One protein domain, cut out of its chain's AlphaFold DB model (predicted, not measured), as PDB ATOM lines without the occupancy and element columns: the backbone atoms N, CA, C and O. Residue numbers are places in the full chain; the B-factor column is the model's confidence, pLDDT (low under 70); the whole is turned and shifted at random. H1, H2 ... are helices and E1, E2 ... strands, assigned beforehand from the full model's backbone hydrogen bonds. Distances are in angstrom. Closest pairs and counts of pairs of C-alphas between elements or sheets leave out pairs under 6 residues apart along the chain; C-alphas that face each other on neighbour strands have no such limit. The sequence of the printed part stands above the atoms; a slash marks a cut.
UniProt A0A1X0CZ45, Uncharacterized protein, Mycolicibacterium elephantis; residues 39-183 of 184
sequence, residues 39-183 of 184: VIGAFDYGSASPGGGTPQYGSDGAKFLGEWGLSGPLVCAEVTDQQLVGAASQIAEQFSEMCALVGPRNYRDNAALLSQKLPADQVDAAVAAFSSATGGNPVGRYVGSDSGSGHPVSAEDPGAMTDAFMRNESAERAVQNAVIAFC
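What this domain is: This is residues 39 to 183 of the 184 residues of an uncharacterized protein of Mycolicibacterium elephantis (UniProt A0A1X0CZ45). One long helix, H7, runs through the core, and H1, H2, H4 and H5 pack around it, mostly crossed. Short H6 and the loop of residues 134 to 157 lie toward H7's first end; the loop of residues 39 to 57 lies beyond H1. The 145 printed residues hold seven named helices and one strand, in the order H1 E1 H2 H3 H4 H5 H6 H7, mostly helix. The whole is compact, radius of gyration of the C-alphas 14.3 A, spanning 40 by 36 by 27 A.

How they stand to each other: Residues 39 to 40 and 139 to 140 pair antiparallel with residues 75 to 76 of E1, residues 75 to 77, which pairs with no named strand. The hub is H7, residues 164 to 182. H1, residues 58 to 70, touches H7 at a steep tilt of 36 degrees, only just past shallow, opposite ways (C-alphas of Asp 60 and Ala 181 closest, 5.2 A). H2, residues 81 to 94, touches H7 with residues 88 to 92 alone, only just about perpendicular at 72 degrees (Ala 88 and Ala 178, C-alphas 4.8 A). H3, residues 96 to 99, only just touches H7, with 3 pairs of C-alphas within 8 A, the closest Cys 99 and Val 179, 6.0 A. H4, residues 107 to 117, touches residues 176 to 180 of H7 alone at a steep tilt of 64 degrees, opposite ways (closest C-alphas Ala 111 and Gln 176, 6.4 A). H5, residues 120 to 133, touches residues 168 to 175 of H7 alone, about perpendicular at 86 degrees (closest C-alphas Val 127 and Ala 171, 5.6 A). H6, residues 158 to 161, is close to H7 but not clearly touching (closest C-alphas Ala 160 and Met 166, 6.6 A). Every O i to N i+4 pair is within hydrogen-bond range in H1, H2, H4, H5 and H7; H3 and H6 are too short for one.

Where its parts are: H1 begins at C-alpha 58 (-13.703, 24.374, 10.865) and measures 17.5 A; H2 measures 19.7 A, H4 15.1 A and H5 19.8 A. H7 runs 26.6 A, from C-alpha 164 (-8.089, 51.447, -4.025) to C-alpha 182 (-19.894, 28.801, 3.538).

The domain as a whole: The farthest C-alphas, of Pro 50 and Asp 121, are 40.8 A apart. The printed part has no cut; the link from H5 to H6 is long. Mean pLDDT of the printed part is 72.1, under 70 at residues 39 to 58, 66, 68 to 78 and 137 to 162.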
ATOM      1  N   VAL A  39       0.683  38.697   7.152       62.81
ATOM      2  CA  VAL A  39       0.537  38.016   5.871       62.81
ATOM      3  C   VAL A  39      -0.119  36.648   6.053       62.81
ATOM      4  O   VAL A  39       0.312  35.853   6.888       62.81
ATOM      5  N   ILE A  40      -1.140  36.377   5.242       61.94
ATOM      6  CA  ILE A  40      -1.811  35.074   5.140       61.94
ATOM      7  C   ILE A  40      -1.251  34.340   3.918       61.94
ATOM      8  O   ILE A  40      -1.459  34.771   2.780       61.94
ATOM      9  N   GLY A  41      -0.508  33.257   4.142       57.41
ATOM     10  CA  GLY A  41       0.078  32.428   3.092       57.41
ATOM     11  C   GLY A  41      -0.792  31.226   2.719       57.41
ATOM     12  O   GLY A  41      -1.408  30.595   3.571       57.41
ATOM     13  N   ALA A  42      -0.774  30.837   1.438       55.16
ATOM     14  CA  ALA A  42      -1.440  29.621   0.942       55.16
ATOM     15  C   ALA A  42      -1.041  28.354   1.721       55.16
ATOM     16  O   ALA A  42      -1.839  27.439   1.918       55.16
ATOM     17  N   PHE A  43       0.216  28.308   2.167       56.47
ATOM     18  CA  PHE A  43       0.790  27.173   2.881       56.47
ATOM     19  C   PHE A  43       0.421  27.135   4.365       56.47
ATOM     20  O   PHE A  43       0.594  26.087   4.975       56.47
ATOM     21  N   ASP A  44      -0.124  28.217   4.928       60.09
ATOM     22  CA  ASP A  44      -0.480  28.277   6.350       60.09
ATOM     23  C   ASP A  44      -1.701  27.396   6.666       60.09
ATOM     24  O   ASP A  44      -1.789  26.842   7.762       60.09
ATOM     25  N   TYR A  45      -2.594  27.207   5.686       59.41
ATOM     26  CA  TYR A  45      -3.879  26.503   5.841       59.41
ATOM     27  C   TYR A  45      -4.019  25.273   4.934       59.41
ATOM     28  O   TYR A  45      -5.053  24.606   4.942       59.41
ATOM     29  N   GLY A  46      -2.981  24.954   4.154       51.78
ATOM     30  CA  GLY A  46      -2.907  23.721   3.372       51.78
ATOM     31  C   GLY A  46      -2.554  22.503   4.233       51.78
ATOM     32  O   GLY A  46      -1.967  22.620   5.307       51.78
ATOM     33  N   SER A  47      -2.827  21.301   3.722       49.88
ATOM     34  CA  SER A  47      -2.499  20.021   4.382       49.88
ATOM     35  C   SER A  47      -0.999  19.792   4.643       49.88
ATOM     36  O   SER A  47      -0.644  18.857   5.356       49.88
ATOM     37  N   ALA A  48      -0.125  20.632   4.080       44.81
ATOM     38  CA  ALA A  48       1.330  20.594   4.229       44.81
ATOM     39  C   ALA A  48       1.897  21.692   5.160       44.81
ATOM     40  O   ALA A  48       3.114  21.870   5.206       44.81
ATOM     41  N   SER A  49       1.047  22.439   5.879       46.03
ATOM     42  CA  SER A  49       1.487  23.508   6.789       46.03
ATOM     43  C   SER A  49       2.414  22.962   7.896       46.03
ATOM     44  O   SER A  49       2.055  21.959   8.526       46.03
ATOM     45  N   PRO A  50       3.567  23.604   8.204       40.00
ATOM     46  CA  PRO A  50       4.531  23.130   9.212       40.00
ATOM     47  C   PRO A  50       3.980  23.043  10.647       40.00
ATOM     48  O   PRO A  50       4.667  22.544  11.535       40.00
ATOM     49  N   GLY A  51       2.754  23.523  10.881       44.28
ATOM     50  CA  GLY A  51       2.044  23.440  12.156       44.28
ATOM     51  C   GLY A  51       1.065  22.273  12.292       44.28
ATOM     52  O   GLY A  51       0.557  22.091  13.392       44.28
ATOM     53  N   GLY A  52       0.785  21.500  11.227       34.28
ATOM     54  CA  GLY A  52       0.090  20.197  11.265       34.28
ATOM     55  C   GLY A  52      -1.207  20.086  12.088       34.28
ATOM     56  O   GLY A  52      -1.625  18.977  12.416       34.28
ATOM     57  N   GLY A  53      -1.827  21.199  12.466       40.94
ATOM     58  CA  GLY A  53      -3.008  21.239  13.309       40.94
ATOM     59  C   GLY A  53      -4.221  21.510  12.447       40.94
ATOM     60  O   GLY A  53      -4.201  22.411  11.613       40.94
ATOM     61  N   THR A  54      -5.266  20.719  12.657       46.34
ATOM     62  CA  THR A  54      -6.641  20.993  12.237       46.34
ATOM     63  C   THR A  54      -6.918  22.497  12.127       46.34
ATOM     64  O   THR A  54      -6.569  23.235  13.053       46.34
ATOM     65  N   PRO A  55      -7.580  22.966  11.054       52.16
ATOM     66  CA  PRO A  55      -7.990  24.357  10.979       52.16
ATOM     67  C   PRO A  55      -8.788  24.694  12.237       52.16
ATOM     68  O   PRO A  55      -9.819  24.075  12.501       52.16
ATOM     69  N   GLN A  56      -8.326  25.668  13.024       57.41
ATOM     70  CA  GLN A  56      -9.044  26.126  14.224       57.41
ATOM     71  C   GLN A  56     -10.449  26.670  13.885       57.41
ATOM     72  O   GLN A  56     -11.273  26.866  14.769       57.41
ATOM     73  N   TYR A  57     -10.722  26.873  12.594       58.16
ATOM     74  CA  TYR A  57     -11.861  27.586  12.029       58.16
ATOM     75  C   TYR A  57     -12.917  26.670  11.370       58.16
ATOM     76  O   TYR A  57     -13.788  27.163  10.660       58.16
ATOM     77  N   GLY A  58     -12.844  25.345  11.567       66.44
ATOM     78  CA  GLY A  58     -13.703  24.374  10.865       66.44
ATOM     79  C   GLY A  58     -13.304  24.168   9.393       66.44
ATOM     80  O   GLY A  58     -12.405  24.846   8.893       66.44
ATOM     81  N   SER A  59     -13.936  23.215   8.691       74.62
ATOM     82  CA  SER A  59     -13.612  22.908   7.281       74.62
ATOM     83  C   SER A  59     -13.820  24.104   6.362       74.62
ATOM     84  O   SER A  59     -13.016  24.331   5.462       74.62
ATOM     85  N   ASP A  60     -14.862  24.886   6.622       81.06
ATOM     86  CA  ASP A  60     -15.302  25.954   5.729       81.06
ATOM     87  C   ASP A  60     -14.455  27.211   5.929       81.06
ATOM     88  O   ASP A  60     -14.007  27.810   4.956       81.06
ATOM     89  N   GLY A  61     -14.088  27.533   7.177       76.19
ATOM     90  CA  GLY A  61     -13.093  28.570   7.468       76.19
ATOM     91  C   GLY A  61     -11.714  28.238   6.902       76.19
ATOM     92  O   GLY A  61     -11.048  29.107   6.344       76.19
ATOM     93  N   ALA A  62     -11.307  26.967   6.964       74.12
ATOM     94  CA  ALA A  62     -10.083  26.502   6.315       74.12
ATOM     95  C   ALA A  62     -10.146  26.622   4.798       74.12
ATOM     96  O   ALA A  62      -9.182  27.048   4.177       74.12
ATOM     97  N   LYS A  63     -11.281  26.237   4.206       76.19
ATOM     98  CA  LYS A  63     -11.527  26.321   2.768       76.19
ATOM     99  C   LYS A  63     -11.522  27.775   2.314       76.19
ATOM    100  O   LYS A  63     -10.895  28.078   1.313       76.19
ATOM    101  N   PHE A  64     -12.140  28.676   3.069       81.69
ATOM    102  CA  PHE A  64     -12.111  30.108   2.805       81.69
ATOM    103  C   PHE A  64     -10.682  30.658   2.830       81.69
ATOM    104  O   PHE A  64     -10.230  31.182   1.820       81.69
ATOM    105  N   LEU A  65      -9.941  30.486   3.933       76.69
ATOM    106  CA  LEU A  65      -8.557  30.970   4.054       76.69
ATOM    107  C   LEU A  65      -7.613  30.280   3.060       76.69
ATOM    108  O   LEU A  65      -6.700  30.901   2.520       76.69
ATOM    109  N   GLY A  66      -7.861  28.999   2.798       69.75
ATOM    110  CA  GLY A  66      -7.152  28.175   1.834       69.75
ATOM    111  C   GLY A  66      -7.350  28.680   0.415       69.75
ATOM    112  O   GLY A  66      -6.368  29.017  -0.218       69.75
ATOM    113  N   GLU A  67      -8.578  28.802  -0.086       71.12
ATOM    114  CA  GLU A  67      -8.866  29.293  -1.446       71.12
ATOM    115  C   GLU A  67      -8.495  30.765  -1.628       71.12
ATOM    116  O   GLU A  67      -8.020  31.191  -2.685       71.12
ATOM    117  N   TRP A  68      -8.628  31.543  -0.557       67.12
ATOM    118  CA  TRP A  68      -8.100  32.892  -0.503       67.12
ATOM    119  C   TRP A  68      -6.573  32.920  -0.644       67.12
ATOM    120  O   TRP A  68      -6.037  33.746  -1.379       67.12
ATOM    121  N   GLY A  69      -5.862  31.997   0.005       54.25
ATOM    122  CA  GLY A  69      -4.410  31.865  -0.107       54.25
ATOM    123  C   GLY A  69      -3.936  31.207  -1.414       54.25
ATOM    124  O   GLY A  69      -2.942  31.641  -1.993       54.25
ATOM    125  N   LEU A  70      -4.644  30.187  -1.904       47.38
ATOM    126  CA  LEU A  70      -4.317  29.346  -3.068       47.38
ATOM    127  C   LEU A  70      -4.393  30.104  -4.386       47.38
ATOM    128  O   LEU A  70      -3.795  29.693  -5.379       47.38
ATOM    129  N   SER A  71      -5.120  31.213  -4.399       51.50
ATOM    130  CA  SER A  71      -5.377  31.968  -5.606       51.50
ATOM    131  C   SER A  71      -4.440  33.186  -5.792       51.50
ATOM    132  O   SER A  71      -4.586  33.920  -6.769       51.50
ATOM    133  N   GLY A  72      -3.408  33.296  -4.931       46.69
ATOM    134  CA  GLY A  72      -2.134  34.015  -5.125       46.69
ATOM    135  C   GLY A  72      -2.132  35.536  -4.868       46.69
ATOM    136  O   GLY A  72      -2.809  36.251  -5.603       46.69
ATOM    137  N   PRO A  73      -1.299  36.091  -3.946       56.56
ATOM    138  CA  PRO A  73      -0.568  35.539  -2.805       56.56
ATOM    139  C   PRO A  73      -0.865  36.361  -1.509       56.56
ATOM    140  O   PRO A  73      -1.580  37.363  -1.542       56.56
ATOM    141  N   LEU A  74      -0.189  35.995  -0.411       53.06
ATOM    142  CA  LEU A  74       0.181  36.838   0.743       53.06
ATOM    143  C   LEU A  74      -0.734  38.048   0.984       53.06
ATOM    144  O   LEU A  74      -0.481  39.147   0.487       53.06
ATOM    145  N   VAL A  75      -1.806  37.820   1.735       60.25
ATOM    146  CA  VAL A  75      -2.809  38.854   1.985       60.25
ATOM    147  C   VAL A  75      -2.445  39.638   3.220       60.25
ATOM    148  O   VAL A  75      -2.265  39.058   4.289       60.25
ATOM    149  N   CYS A  76      -2.366  40.952   3.053       66.19
ATOM    150  CA  CYS A  76      -2.247  41.885   4.152       66.19
ATOM    151  C   CYS A  76      -3.637  42.175   4.696       66.19
ATOM    152  O   CYS A  76      -4.427  42.870   4.055       66.19
ATOM    153  N   ALA A  77      -3.935  41.605   5.860       66.06
ATOM    154  CA  ALA A  77      -5.175  41.855   6.574       66.06
ATOM    155  C   ALA A  77      -4.915  42.720   7.812       66.06
ATOM    156  O   ALA A  77      -3.985  42.475   8.581       66.06
ATOM    157  N   GLU A  78      -5.779  43.712   8.018       68.56
ATOM    158  CA  GLU A  78      -5.782  44.589   9.201       68.56
ATOM    159  C   GLU A  78      -6.435  43.911  10.423       68.56
ATOM    160  O   GLU A  78      -6.480  44.467  11.518       68.56
ATOM    161  N   VAL A  79      -6.923  42.680  10.240       73.81
ATOM    162  CA  VAL A  79      -7.659  41.886  11.226       73.81
ATOM    163  C   VAL A  79      -7.123  40.453  11.300       73.81
ATOM    164  O   VAL A  79      -6.404  39.984  10.420       73.81
ATOM    165  N   THR A  80      -7.468  39.746  12.375       75.00
ATOM    166  CA  THR A  80      -7.087  38.338  12.583       75.00
ATOM    167  C   THR A  80      -7.813  37.396  11.614       75.00
ATOM    168  O   THR A  80      -8.909  37.702  11.146       75.00
ATOM    169  N   ASP A  81      -7.271  36.195  11.383       76.31
ATOM    170  CA  ASP A  81      -7.941  35.151  10.586       76.31
ATOM    171  C   ASP A  81      -9.351  34.841  11.099       76.31
ATOM    172  O   ASP A  81     -10.261  34.614  10.309       76.31
ATOM    173  N   GLN A  82      -9.547  34.853  12.422       77.19
ATOM    174  CA  GLN A  82     -10.853  34.620  13.034       77.19
ATOM    175  C   GLN A  82     -11.858  35.705  12.639       77.19
ATOM    176  O   GLN A  82     -13.019  35.404  12.372       77.19
ATOM    177  N   GLN A  83     -11.419  36.963  12.589       80.38
ATOM    178  CA  GLN A  83     -12.251  38.076  12.140       80.38
ATOM    179  C   GLN A  83     -12.531  37.995  10.636       80.38
ATOM    180  O   GLN A  83     -13.664  38.240  10.237       80.38
ATOM    181  N   LEU A  84     -11.557  37.580   9.815       82.25
ATOM    182  CA  LEU A  84     -11.773  37.345   8.381       82.25
ATOM    183  C   LEU A  84     -12.788  36.230   8.124       82.25
ATOM    184  O   LEU A  84     -13.722  36.413   7.351       82.25
ATOM    185  N   VAL A  85     -12.622  35.086   8.790       84.19
ATOM    186  CA  VAL A  85     -13.546  33.948   8.705       84.19
ATOM    187  C   VAL A  85     -14.934  34.344   9.203       84.19
ATOM    188  O   VAL A  85     -15.932  34.010   8.570       84.19
ATOM    189  N   GLY A  86     -15.008  35.087  10.310       87.12
ATOM    190  CA  GLY A  86     -16.269  35.592  10.849       87.12
ATOM    191  C   GLY A  86     -16.980  36.534   9.879       87.12
ATOM    192  O   GLY A  86     -18.175  36.370   9.646       87.12
ATOM    193  N   ALA A  87     -16.249  37.471   9.270       89.06
ATOM    194  CA  ALA A  87     -16.783  38.360   8.240       89.06
ATOM    195  C   ALA A  87     -17.277  37.565   7.023       89.06
ATOM    196  O   ALA A  87     -18.389  37.785   6.559       89.06
ATOM    197  N   ALA A  88     -16.505  36.586   6.550       89.19
ATOM    198  CA  ALA A  88     -16.882  35.737   5.424       89.19
ATOM    199  C   ALA A  88     -18.154  34.915   5.689       89.19
ATOM    200  O   ALA A  88     -19.060  34.898   4.857       89.19
ATOM    201  N   SER A  89     -18.261  34.286   6.863       90.06
ATOM    202  CA  SER A  89     -19.474  33.565   7.268       90.06
ATOM    203  C   SER A  89     -20.689  34.496   7.289       90.06
ATOM    204  O   SER A  89     -21.744  34.148   6.766       90.06
ATOM    205  N   GLN A  90     -20.530  35.712   7.822       92.50
ATOM    206  CA  GLN A  90     -21.603  36.709   7.844       92.50
ATOM    207  C   GLN A  90     -22.023  37.152   6.442       92.50
ATOM    208  O   GLN A  90     -23.209  37.375   6.226       92.50
ATOM    209  N   ILE A  91     -21.097  37.254   5.482       91.88
ATOM    210  CA  ILE A  91     -21.448  37.542   4.085       91.88
ATOM    211  C   ILE A  91     -22.340  36.440   3.512       91.88
ATOM    212  O   ILE A  91     -23.384  36.745   2.942       91.88
ATOM    213  N   ALA A  92     -21.984  35.167   3.696       89.88
ATOM    214  CA  ALA A  92     -22.804  34.062   3.197       89.88
ATOM    215  C   ALA A  92     -24.201  34.018   3.850       89.88
ATOM    216  O   ALA A  92     -25.182  33.676   3.192       89.88
ATOM    217  N   GLU A  93     -24.309  34.408   5.123       90.69
ATOM    218  CA  GLU A  93     -25.591  34.508   5.832       90.69
ATOM    219  C   GLU A  93     -26.438  35.706   5.372       90.69
ATOM    220  O   GLU A  93     -27.637  35.560   5.135       90.69
ATOM    221  N   GLN A  94     -25.834  36.892   5.255       92.38
ATOM    222  CA  GLN A  94     -26.532  38.137   4.918       92.38
ATOM    223  C   GLN A  94     -26.966  38.182   3.454       92.38
ATOM    224  O   GLN A  94     -28.038  38.703   3.158       92.38
ATOM    225  N   PHE A  95     -26.153  37.614   2.565       90.81
ATOM    226  CA  PHE A  95     -26.369  37.595   1.122       90.81
ATOM    227  C   PHE A  95     -26.669  36.171   0.640       90.81
ATOM    228  O   PHE A  95     -26.104  35.677  -0.339       90.81
ATOM    229  N   SER A  96     -27.551  35.479   1.363       87.88
ATOM    230  CA  SER A  96     -27.906  34.075   1.116       87.88
ATOM    231  C   SER A  96     -28.436  33.801  -0.301       87.88
ATOM    232  O   SER A  96     -28.338  32.685  -0.805       87.88
ATOM    233  N   GLU A  97     -28.952  34.809  -1.000       87.88
ATOM    234  CA  GLU A  97     -29.345  34.718  -2.404       87.88
ATOM    235  C   GLU A  97     -28.162  34.433  -3.343       87.88
ATOM    236  O   GLU A  97     -28.338  33.757  -4.360       87.88
ATOM    237  N   MET A  98     -26.947  34.860  -2.979       88.31
ATOM    238  CA  MET A  98     -25.719  34.547  -3.716       88.31
ATOM    239  C   MET A  98     -25.397  33.048  -3.631       88.31
ATOM    240  O   MET A  98     -24.848  32.480  -4.579       88.31
ATOM    241  N   CYS A  99     -25.809  32.374  -2.547       87.56
ATOM    242  CA  CYS A  99     -25.618  30.935  -2.366       87.56
ATOM    243  C   CYS A  99     -26.347  30.097  -3.418       87.56
ATOM    244  O   CYS A  99     -25.867  29.027  -3.778       87.56
ATOM    245  N   ALA A 100     -27.456  30.590  -3.978       86.50
ATOM    246  CA  ALA A 100     -28.213  29.867  -5.003       86.50
ATOM    247  C   ALA A 100     -27.423  29.651  -6.310       86.50
ATOM    248  O   ALA A 100     -27.816  28.843  -7.157       86.50
ATOM    249  N   LEU A 101     -26.325  30.388  -6.502       85.19
ATOM    250  CA  LEU A 101     -25.456  30.264  -7.670       85.19
ATOM    251  C   LEU A 101     -24.356  29.217  -7.479       85.19
ATOM    252  O   LEU A 101     -23.841  28.696  -8.471       85.19
ATOM    253  N   VAL A 102     -24.007  28.898  -6.233       84.25
ATOM    254  CA  VAL A 102     -22.990  27.897  -5.913       84.25
ATOM    255  C   VAL A 102     -23.622  26.511  -5.969       84.25
ATOM    256  O   VAL A 102     -24.758  26.293  -5.566       84.25
ATOM    257  N   GLY A 103     -22.894  25.560  -6.547       78.19
ATOM    258  CA  GLY A 103     -23.327  24.167  -6.612       78.19
ATOM    259  C   GLY A 103     -22.175  23.209  -6.327       78.19
ATOM    260  O   GLY A 103     -21.069  23.655  -6.017       78.19
ATOM    261  N   PRO A 104     -22.370  21.892  -6.533       75.88
ATOM    262  CA  PRO A 104     -21.368  20.856  -6.239       75.88
ATOM    263  C   PRO A 104     -20.137  20.891  -7.167       75.88
ATOM    264  O   PRO A 104     -19.375  19.928  -7.238       75.88
ATOM    265  N   ARG A 105     -19.957  21.972  -7.935       74.94
ATOM    266  CA  ARG A 105     -18.813  22.171  -8.821       74.94
ATOM    267  C   ARG A 105     -17.552  22.460  -8.006       74.94
ATOM    268  O   ARG A 105     -17.611  22.827  -6.833       74.94
ATOM    269  N   ASN A 106     -16.398  22.311  -8.651       77.31
ATOM    270  CA  ASN A 106     -15.131  22.723  -8.053       77.31
ATOM    271  C   ASN A 106     -15.077  24.258  -7.890       77.31
ATOM    272  O   ASN A 106     -15.860  24.992  -8.498       77.31
ATOM    273  N   TYR A 107     -14.135  24.736  -7.074       76.00
ATOM    274  CA  TYR A 107     -13.955  26.161  -6.793       76.00
ATOM    275  C   TYR A 107     -13.858  27.007  -8.072       76.00
ATOM    276  O   TYR A 107     -14.568  28.000  -8.199       76.00
ATOM    277  N   ARG A 108     -13.044  26.581  -9.048       76.38
ATOM    278  CA  ARG A 108     -12.810  27.322 -10.296       76.38
ATOM    279  C   ARG A 108     -14.100  27.555 -11.079       76.38
ATOM    280  O   ARG A 108     -14.326  28.658 -11.570       76.38
ATOM    281  N   ASP A 109     -14.939  26.533 -11.184       82.81
ATOM    282  CA  ASP A 109     -16.205  26.618 -11.905       82.81
ATOM    283  C   ASP A 109     -17.223  27.498 -11.167       82.81
ATOM    284  O   ASP A 109     -17.960  28.252 -11.803       82.81
ATOM    285  N   ASN A 110     -17.262  27.427  -9.831       84.62
ATOM    286  CA  ASN A 110     -18.122  28.300  -9.035       84.62
ATOM    287  C   ASN A 110     -17.651  29.760  -9.095       84.62
ATOM    288  O   ASN A 110     -18.477  30.637  -9.316       84.62
ATOM    289  N   ALA A 111     -16.346  30.030  -8.997       80.62
ATOM    290  CA  ALA A 111     -15.790  31.376  -9.127       80.62
ATOM    291  C   ALA A 111     -16.129  31.987 -10.497       80.62
ATOM    292  O   ALA A 111     -16.694  33.075 -10.565       80.62
ATOM    293  N   ALA A 112     -15.908  31.241 -11.586       82.06
ATOM    294  CA  ALA A 112     -16.255  31.693 -12.934       82.06
ATOM    295  C   ALA A 112     -17.758  31.979 -13.104       82.06
ATOM    296  O   ALA A 112     -18.134  32.908 -13.818       82.06
ATOM    297  N   LEU A 113     -18.620  31.182 -12.466       85.06
ATOM    298  CA  LEU A 113     -20.066  31.376 -12.502       85.06
ATOM    299  C   LEU A 113     -20.498  32.606 -11.699       85.06
ATOM    300  O   LEU A 113     -21.336  33.371 -12.175       85.06
ATOM    301  N   LEU A 114     -19.927  32.801 -10.510       84.81
ATOM    302  CA  LEU A 114     -20.202  33.949  -9.650       84.81
ATOM    303  C   LEU A 114     -19.792  35.255 -10.335       84.81
ATOM    304  O   LEU A 114     -20.617  36.159 -10.417       84.81
ATOM    305  N   SER A 115     -18.602  35.322 -10.942       80.94
ATOM    306  CA  SER A 115     -18.169  36.508 -11.699       80.94
ATOM    307  C   SER A 115     -19.087  36.853 -12.881       80.94
ATOM    308  O   SER A 115     -19.109  37.993 -13.327       80.94
ATOM    309  N   GLN A 116     -19.842  35.884 -13.412       84.56
ATOM    310  CA  GLN A 116     -20.768  36.104 -14.531       84.56
ATOM    311  C   GLN A 116     -22.198  36.426 -14.095       84.56
ATOM    312  O   GLN A 116     -22.941  37.042 -14.858       84.56
ATOM    313  N   LYS A 117     -22.627  35.914 -12.938       86.38
ATOM    314  CA  LYS A 117     -24.046  35.877 -12.559       86.38
ATOM    315  C   LYS A 117     -24.398  36.704 -11.340       86.38
ATOM    316  O   LYS A 117     -25.588  36.923 -11.125       86.38
ATOM    317  N   LEU A 118     -23.417  37.122 -10.545       84.81
ATOM    318  CA  LEU A 118     -23.701  37.956  -9.394       84.81
ATOM    319  C   LEU A 118     -24.176  39.343  -9.847       84.81
ATOM    320  O   LEU A 118     -23.504  39.979 -10.662       84.81
ATOM    321  N   PRO A 119     -25.328  39.819  -9.343       85.56
ATOM    322  CA  PRO A 119     -25.753  41.193  -9.564       85.56
ATOM    323  C   PRO A 119     -24.719  42.161  -8.984       85.56
ATOM    324  O   PRO A 119     -24.308  42.002  -7.835       85.56
ATOM    325  N   ALA A 120     -24.294  43.152  -9.770       85.81
ATOM    326  CA  ALA A 120     -23.247  44.090  -9.361       85.81
ATOM    327  C   ALA A 120     -23.605  44.836  -8.063       85.81
ATOM    328  O   ALA A 120     -22.759  44.995  -7.197       85.81
ATOM    329  N   ASP A 121     -24.877  45.190  -7.873       88.69
ATOM    330  CA  ASP A 121     -25.379  45.837  -6.658       88.69
ATOM    331  C   ASP A 121     -25.266  44.948  -5.409       88.69
ATOM    332  O   ASP A 121     -24.974  45.445  -4.321       88.69
ATOM    333  N   GLN A 122     -25.452  43.633  -5.557       89.00
ATOM    334  CA  GLN A 122     -25.249  42.678  -4.465       89.00
ATOM    335  C   GLN A 122     -23.768  42.474  -4.162       89.00
ATOM    336  O   GLN A 122     -23.394  42.390  -2.994       89.00
ATOM    337  N   VAL A 123     -22.921  42.430  -5.196       88.62
ATOM    338  CA  VAL A 123     -21.463  42.369  -5.022       88.62
ATOM    339  C   VAL A 123     -20.973  43.614  -4.296       88.62
ATOM    340  O   VAL A 123     -20.300  43.475  -3.282       88.62
ATOM    341  N   ASP A 124     -21.370  44.806  -4.737       90.44
ATOM    342  CA  ASP A 124     -20.979  46.076  -4.122       90.44
ATOM    343  C   ASP A 124     -21.413  46.149  -2.650       90.44
ATOM    344  O   ASP A 124     -20.638  46.557  -1.781       90.44
ATOM    345  N   ALA A 125     -22.638  45.711  -2.342       92.44
ATOM    346  CA  ALA A 125     -23.144  45.670  -0.973       92.44
ATOM    347  C   ALA A 125     -22.380  44.661  -0.098       92.44
ATOM    348  O   ALA A 125     -22.027  44.980   1.041       92.44
ATOM    349  N   ALA A 126     -22.090  43.469  -0.624       91.56
ATOM    350  CA  ALA A 126     -21.327  42.444   0.080       91.56
ATOM    351  C   ALA A 126     -19.865  42.859   0.286       91.56
ATOM    352  O   ALA A 126     -19.316  42.651   1.368       91.56
ATOM    353  N   VAL A 127     -19.254  43.506  -0.708       89.75
ATOM    354  CA  VAL A 127     -17.918  44.098  -0.606       89.75
ATOM    355  C   VAL A 127     -17.913  45.155   0.485       89.75
ATOM    356  O   VAL A 127     -17.106  45.048   1.399       89.75
ATOM    357  N   ALA A 128     -18.848  46.109   0.468       90.75
ATOM    358  CA  ALA A 128     -18.923  47.159   1.484       90.75
ATOM    359  C   ALA A 128     -19.117  46.599   2.905       90.75
ATOM    360  O   ALA A 128     -18.475  47.065   3.852       90.75
ATOM    361  N   ALA A 129     -19.971  45.581   3.061       91.06
ATOM    362  CA  ALA A 129     -20.174  44.893   4.332       91.06
ATOM    363  C   ALA A 129     -18.894  44.183   4.802       91.06
ATOM    364  O   ALA A 129     -18.497  44.327   5.962       91.06
ATOM    365  N   PHE A 130     -18.211  43.483   3.893       89.06
ATOM    366  CA  PHE A 130     -16.952  42.807   4.181       89.06
ATOM    367  C   PHE A 130     -15.867  43.817   4.580       89.06
ATOM    368  O   PHE A 130     -15.295  43.682   5.659       89.06
ATOM    369  N   SER A 131     -15.672  44.885   3.792       85.00
ATOM    370  CA  SER A 131     -14.747  45.986   4.094       85.00
ATOM    371  C   SER A 131     -14.988  46.552   5.487       85.00
ATOM    372  O   SER A 131     -14.050  46.758   6.253       85.00
ATOM    373  N   SER A 132     -16.254  46.815   5.827       88.00
ATOM    374  CA  SER A 132     -16.617  47.383   7.122       88.00
ATOM    375  C   SER A 132     -16.290  46.436   8.276       88.00
ATOM    376  O   SER A 132     -15.892  46.902   9.343       88.00
ATOM    377  N   ALA A 133     -16.458  45.126   8.088       85.00
ATOM    378  CA  ALA A 133     -16.176  44.122   9.109       85.00
ATOM    379  C   ALA A 133     -14.667  43.903   9.319       85.00
ATOM    380  O   ALA A 133     -14.241  43.557  10.423       85.00
ATOM    381  N   THR A 134     -13.856  44.130   8.285       78.75
ATOM    382  CA  THR A 134     -12.407  43.879   8.299       78.75
ATOM    383  C   THR A 134     -11.556  45.136   8.495       78.75
ATOM    384  O   THR A 134     -10.334  45.054   8.413       78.75
ATOM    385  N   GLY A 135     -12.175  46.290   8.775       74.88
ATOM    386  CA  GLY A 135     -11.477  47.572   8.964       74.88
ATOM    387  C   GLY A 135     -10.982  48.219   7.664       74.88
ATOM    388  O   GLY A 135     -10.235  49.187   7.702       74.88
ATOM    389  N   GLY A 136     -11.425  47.707   6.519       74.19
ATOM    390  CA  GLY A 136     -10.928  48.024   5.188       74.19
ATOM    391  C   GLY A 136     -10.739  46.748   4.377       74.19
ATOM    392  O   GLY A 136     -10.817  45.638   4.901       74.19
ATOM    393  N   ASN A 137     -10.486  46.891   3.078       68.56
ATOM    394  CA  ASN A 137     -10.272  45.719   2.240       68.56
ATOM    395  C   ASN A 137      -8.870  45.145   2.452       68.56
ATOM    396  O   ASN A 137      -7.898  45.901   2.307       68.56
ATOM    397  N   PRO A 138      -8.745  43.839   2.752       66.75
ATOM    398  CA  PRO A 138      -7.458  43.163   2.686       66.75
ATOM    399  C   PRO A 138      -6.904  43.251   1.261       66.75
ATOM    400  O   PRO A 138      -7.675  43.243   0.304       66.75
ATOM    401  N   VAL A 139      -5.582  43.316   1.108       64.25
ATOM    402  CA  VAL A 139      -4.943  43.362  -0.219       64.25
ATOM    403  C   VAL A 139      -4.140  42.100  -0.458       64.25
ATOM    404  O   VAL A 139      -3.241  41.779   0.322       64.25
ATOM    405  N   GLY A 140      -4.450  41.403  -1.550       60.44
ATOM    406  CA  GLY A 140      -3.601  40.343  -2.082       60.44
ATOM    407  C   GLY A 140      -2.461  40.927  -2.913       60.44
ATOM    408  O   GLY A 140      -2.669  41.783  -3.771       60.44
ATOM    409  N   ARG A 141      -1.240  40.441  -2.694       51.44
ATOM    410  CA  ARG A 141      -0.031  40.967  -3.346       51.44
ATOM    411  C   ARG A 141       0.065  40.744  -4.884       51.44
ATOM    412  O   ARG A 141       0.892  41.387  -5.498       51.44
ATOM    413  N   TYR A 142      -0.770  39.930  -5.548       53.25
ATOM    414  CA  TYR A 142      -0.796  39.727  -7.029       53.25
ATOM    415  C   TYR A 142      -2.190  39.943  -7.635       53.25
ATOM    416  O   TYR A 142      -2.491  39.446  -8.720       53.25
ATOM    417  N   VAL A 143      -3.076  40.678  -6.963       51.00
ATOM    418  CA  VAL A 143      -4.318  41.090  -7.627       51.00
ATOM    419  C   VAL A 143      -3.934  41.995  -8.824       51.00
ATOM    420  O   VAL A 143      -2.991  42.770  -8.747       51.00
ATOM    421  N   GLY A 144      -4.519  41.805 -10.008       45.81
ATOM    422  CA  GLY A 144      -4.204  42.628 -11.192       45.81
ATOM    423  C   GLY A 144      -3.113  42.145 -12.168       45.81
ATOM    424  O   GLY A 144      -3.120  42.614 -13.306       45.81
ATOM    425  N   SER A 145      -2.224  41.193 -11.834       45.06
ATOM    426  CA  SER A 145      -1.284  40.654 -12.852       45.06
ATOM    427  C   SER A 145      -1.973  39.719 -13.850       45.06
ATOM    428  O   SER A 145      -1.618  39.693 -15.030       45.06
ATOM    429  N   ASP A 146      -2.997  38.999 -13.383       48.03
ATOM    430  CA  ASP A 146      -3.634  37.906 -14.126       48.03
ATOM    431  C   ASP A 146      -5.067  38.240 -14.589       48.03
ATOM    432  O   ASP A 146      -5.646  37.487 -15.372       48.03
ATOM    433  N   SER A 147      -5.660  39.358 -14.141       51.75
ATOM    434  CA  SER A 147      -7.077  39.682 -14.402       51.75
ATOM    435  C   SER A 147      -7.339  40.423 -15.718       51.75
ATOM    436  O   SER A 147      -8.493  40.680 -16.055       51.75
ATOM    437  N   GLY A 148      -6.306  40.768 -16.497       51.97
ATOM    438  CA  GLY A 148      -6.487  41.511 -17.755       51.97
ATOM    439  C   GLY A 148      -7.116  42.901 -17.566       51.97
ATOM    440  O   GLY A 148      -7.534  43.516 -18.545       51.97
ATOM    441  N   SER A 149      -7.157  43.403 -16.327       56.22
ATOM    442  CA  SER A 149      -7.786  44.666 -15.925       56.22
ATOM    443  C   SER A 149      -7.077  45.910 -16.463       56.22
ATOM    444  O   SER A 149      -7.595  47.018 -16.357       56.22
ATOM    445  N   GLY A 150      -5.877  45.752 -17.034       56.25
ATOM    446  CA  GLY A 150      -5.060  46.868 -17.503       56.25
ATOM    447  C   GLY A 150      -4.472  47.720 -16.374       56.25
ATOM    448  O   GLY A 150      -3.868  48.748 -16.672       56.25
ATOM    449  N   HIS A 151      -4.601  47.286 -15.111       58.34
ATOM    450  CA  HIS A 151      -4.041  47.943 -13.924       58.34
ATOM    451  C   HIS A 151      -2.919  47.080 -13.315       58.34
ATOM    452  O   HIS A 151      -3.130  46.410 -12.303       58.34
ATOM    453  N   PRO A 152      -1.736  47.009 -13.964       55.84
ATOM    454  CA  PRO A 152      -0.628  46.200 -13.479       55.84
ATOM    455  C   PRO A 152      -0.007  46.871 -12.256       55.84
ATOM    456  O   PRO A 152       0.750  47.833 -12.382       55.84
ATOM    457  N   VAL A 153      -0.302  46.345 -11.073       55.56
ATOM    458  CA  VAL A 153       0.388  46.742  -9.847       55.56
ATOM    459  C   VAL A 153       1.382  45.646  -9.485       55.56
ATOM    460  O   VAL A 153       1.033  44.466  -9.429       55.56
ATOM    461  N   SER A 154       2.652  46.015  -9.304       54.25
ATOM    462  CA  SER A 154       3.674  45.046  -8.910       54.25
ATOM    463  C   SER A 154       3.415  44.576  -7.485       54.25
ATOM    464  O   SER A 154       3.175  45.373  -6.585       54.25
ATOM    465  N   ALA A 155       3.582  43.280  -7.257       51.78
ATOM    466  CA  ALA A 155       3.601  42.678  -5.930       51.78
ATOM    467  C   ALA A 155       4.668  43.221  -4.984       51.78
ATOM    468  O   ALA A 155       4.658  42.945  -3.786       51.78
ATOM    469  N   GLU A 156       5.657  43.902  -5.530       54.19
ATOM    470  CA  GLU A 156       6.747  44.505  -4.778       54.19
ATOM    471  C   GLU A 156       6.517  46.001  -4.562       54.19
ATOM    472  O   GLU A 156       7.343  46.638  -3.920       54.19
ATOM    473  N   ASP A 157       5.418  46.553  -5.085       57.72
ATOM    474  CA  ASP A 157       5.041  47.945  -4.881       57.72
ATOM    475  C   ASP A 157       4.379  48.110  -3.501       57.72
ATOM    476  O   ASP A 157       3.279  47.588  -3.277       57.72
ATOM    477  N   PRO A 158       4.994  48.862  -2.569       56.69
ATOM    478  CA  PRO A 158       4.383  49.190  -1.281       56.69
ATOM    479  C   PRO A 158       3.027  49.892  -1.436       56.69
ATOM    480  O   PRO A 158       2.135  49.734  -0.601       56.69
ATOM    481  N   GLY A 159       2.855  50.643  -2.531       60.16
ATOM    482  CA  GLY A 159       1.630  51.344  -2.889       60.16
ATOM    483  C   GLY A 159       0.482  50.417  -3.279       60.16
ATOM    484  O   GLY A 159      -0.673  50.813  -3.122       60.16
ATOM    485  N   ALA A 160       0.761  49.167  -3.678       61.28
ATOM    486  CA  ALA A 160      -0.262  48.173  -4.008       61.28
ATOM    487  C   ALA A 160      -1.207  47.906  -2.834       61.28
ATOM    488  O   ALA A 160      -2.413  47.771  -3.014       61.28
ATOM    489  N   MET A 161      -0.663  47.904  -1.613       58.12
ATOM    490  CA  MET A 161      -1.423  47.696  -0.377       58.12
ATOM    491  C   MET A 161      -2.352  48.865  -0.030       58.12
ATOM    492  O   MET A 161      -3.249  48.722   0.800       58.12
ATOM    493  N   THR A 162      -2.149  50.032  -0.632       66.25
ATOM    494  CA  THR A 162      -2.988  51.226  -0.442       66.25
ATOM    495  C   THR A 162      -3.789  51.593  -1.687       66.25
ATOM    496  O   THR A 162      -4.617  52.499  -1.626       66.25
ATOM    497  N   ASP A 163      -3.570  50.894  -2.800       70.75
ATOM    498  CA  ASP A 163      -4.279  51.121  -4.052       70.75
ATOM    499  C   ASP A 163      -5.752  50.701  -3.907       70.75
ATOM    500  O   ASP A 163      -6.085  49.591  -3.481       70.75
ATOM    501  N   ALA A 164      -6.655  51.633  -4.220       74.94
ATOM    502  CA  ALA A 164      -8.089  51.447  -4.025       74.94
ATOM    503  C   ALA A 164      -8.679  50.385  -4.966       74.94
ATOM    504  O   ALA A 164      -9.592  49.663  -4.564       74.94
ATOM    505  N   PHE A 165      -8.148  50.264  -6.185       76.12
ATOM    506  CA  PHE A 165      -8.583  49.261  -7.153       76.12
ATOM    507  C   PHE A 165      -8.211  47.856  -6.661       76.12
ATOM    508  O   PHE A 165      -9.062  46.975  -6.581       76.12
ATOM    509  N   MET A 166      -6.969  47.685  -6.211       72.81
ATOM    510  CA  MET A 166      -6.447  46.440  -5.646       72.81
ATOM    511  C   MET A 166      -7.204  45.984  -4.401       72.81
ATOM    512  O   MET A 166      -7.499  44.798  -4.229       72.81
ATOM    513  N   ARG A 167      -7.540  46.943  -3.538       74.56
ATOM    514  CA  ARG A 167      -8.395  46.742  -2.368       74.56
ATOM    515  C   ARG A 167      -9.782  46.260  -2.774       74.56
ATOM    516  O   ARG A 167     -10.264  45.282  -2.213       74.56
ATOM    517  N   ASN A 168     -10.419  46.916  -3.736       77.88
ATOM    518  CA  ASN A 168     -11.753  46.528  -4.187       77.88
ATOM    519  C   ASN A 168     -11.770  45.128  -4.819       77.88
ATOM    520  O   ASN A 168     -12.531  44.273  -4.382       77.88
ATOM    521  N   GLU A 169     -10.859  44.845  -5.750       78.06
ATOM    522  CA  GLU A 169     -10.740  43.528  -6.395       78.06
ATOM    523  C   GLU A 169     -10.477  42.397  -5.386       78.06
ATOM    524  O   GLU A 169     -11.060  41.314  -5.467       78.06
ATOM    525  N   SER A 170      -9.618  42.647  -4.391       77.19
ATOM    526  CA  SER A 170      -9.350  41.677  -3.322       77.19
ATOM    527  C   SER A 170     -10.609  41.380  -2.499       77.19
ATOM    528  O   SER A 170     -10.834  40.235  -2.109       77.19
ATOM    529  N   ALA A 171     -11.444  42.391  -2.255       80.38
ATOM    530  CA  ALA A 171     -12.702  42.244  -1.534       80.38
ATOM    531  C   ALA A 171     -13.818  41.613  -2.374       80.38
ATOM    532  O   ALA A 171     -14.621  40.847  -1.856       80.38
ATOM    533  N   GLU A 172     -13.863  41.836  -3.681       83.94
ATOM    534  CA  GLU A 172     -14.792  41.098  -4.544       83.94
ATOM    535  C   GLU A 172     -14.466  39.605  -4.543       83.94
ATOM    536  O   GLU A 172     -15.343  38.750  -4.374       83.94
ATOM    537  N   ARG A 173     -13.175  39.279  -4.645       81.44
ATOM    538  CA  ARG A 173     -12.709  37.898  -4.526       81.44
ATOM    539  C   ARG A 173     -13.005  37.316  -3.148       81.44
ATOM    540  O   ARG A 173     -13.328  36.134  -3.038       81.44
ATOM    541  N   ALA A 174     -12.947  38.150  -2.114       82.50
ATOM    542  CA  ALA A 174     -13.314  37.781  -0.760       82.50
ATOM    543  C   ALA A 174     -14.710  37.217  -0.653       82.50
ATOM    544  O   ALA A 174     -14.930  36.132  -0.117       82.50
ATOM    545  N   VAL A 175     -15.638  37.995  -1.190       87.69
ATOM    546  CA  VAL A 175     -17.055  37.708  -1.189       87.69
ATOM    547  C   VAL A 175     -17.298  36.434  -1.987       87.69
ATOM    548  O   VAL A 175     -17.945  35.521  -1.486       87.69
ATOM    549  N   GLN A 176     -16.698  36.293  -3.172       86.50
ATOM    550  CA  GLN A 176     -16.815  35.061  -3.960       86.50
ATOM    551  C   GLN A 176     -16.316  33.831  -3.184       86.50
ATOM    552  O   GLN A 176     -16.993  32.803  -3.150       86.50
ATOM    553  N   ASN A 177     -15.171  33.938  -2.507       85.44
ATOM    554  CA  ASN A 177     -14.615  32.852  -1.699       85.44
ATOM    555  C   ASN A 177     -15.499  32.512  -0.502       85.44
ATOM    556  O   ASN A 177     -15.678  31.335  -0.198       85.44
ATOM    557  N   ALA A 178     -16.055  33.527   0.158       88.50
ATOM    558  CA  ALA A 178     -16.978  33.362   1.269       88.50
ATOM    559  C   ALA A 178     -18.222  32.579   0.832       88.50
ATOM    560  O   ALA A 178     -18.559  31.566   1.442       88.50
ATOM    561  N   VAL A 179     -18.836  32.978  -0.284       89.44
ATOM    562  CA  VAL A 179     -20.009  32.299  -0.847       89.44
ATOM    563  C   VAL A 179     -19.659  30.850  -1.229       89.44
ATOM    564  O   VAL A 179     -20.388  29.929  -0.890       89.44
ATOM    565  N   ILE A 180     -18.507  30.581  -1.854       87.31
ATOM    566  CA  ILE A 180     -18.108  29.199  -2.206       87.31
ATOM    567  C   ILE A 180     -17.797  28.339  -0.970       87.31
ATOM    568  O   ILE A 180     -17.963  27.113  -1.000       87.31
ATOM    569  N   ALA A 181     -17.266  28.942   0.092       85.94
ATOM    570  CA  ALA A 181     -16.836  28.224   1.281       85.94
ATOM    571  C   ALA A 181     -17.993  27.904   2.233       85.94
ATOM    572  O   ALA A 181     -18.043  26.780   2.720       85.94
ATOM    573  N   PHE A 182     -18.893  28.862   2.468       88.25
ATOM    574  CA  PHE A 182     -19.894  28.801   3.538       88.25
ATOM    575  C   PHE A 182     -21.330  28.575   3.059       88.25
ATOM    576  O   PHE A 182     -22.198  28.296   3.885       88.25
ATOM    577  N   CYS A 183     -21.610  28.683   1.759       87.38
ATOM    578  CA  CYS A 183     -22.933  28.334   1.258       87.38
ATOM    579  C   CYS A 183     -23.135  26.805   1.243       87.38
ATOM    580  O   CYS A 183     -22.218  26.082   0.838       87.38
TER     581      CYS A 183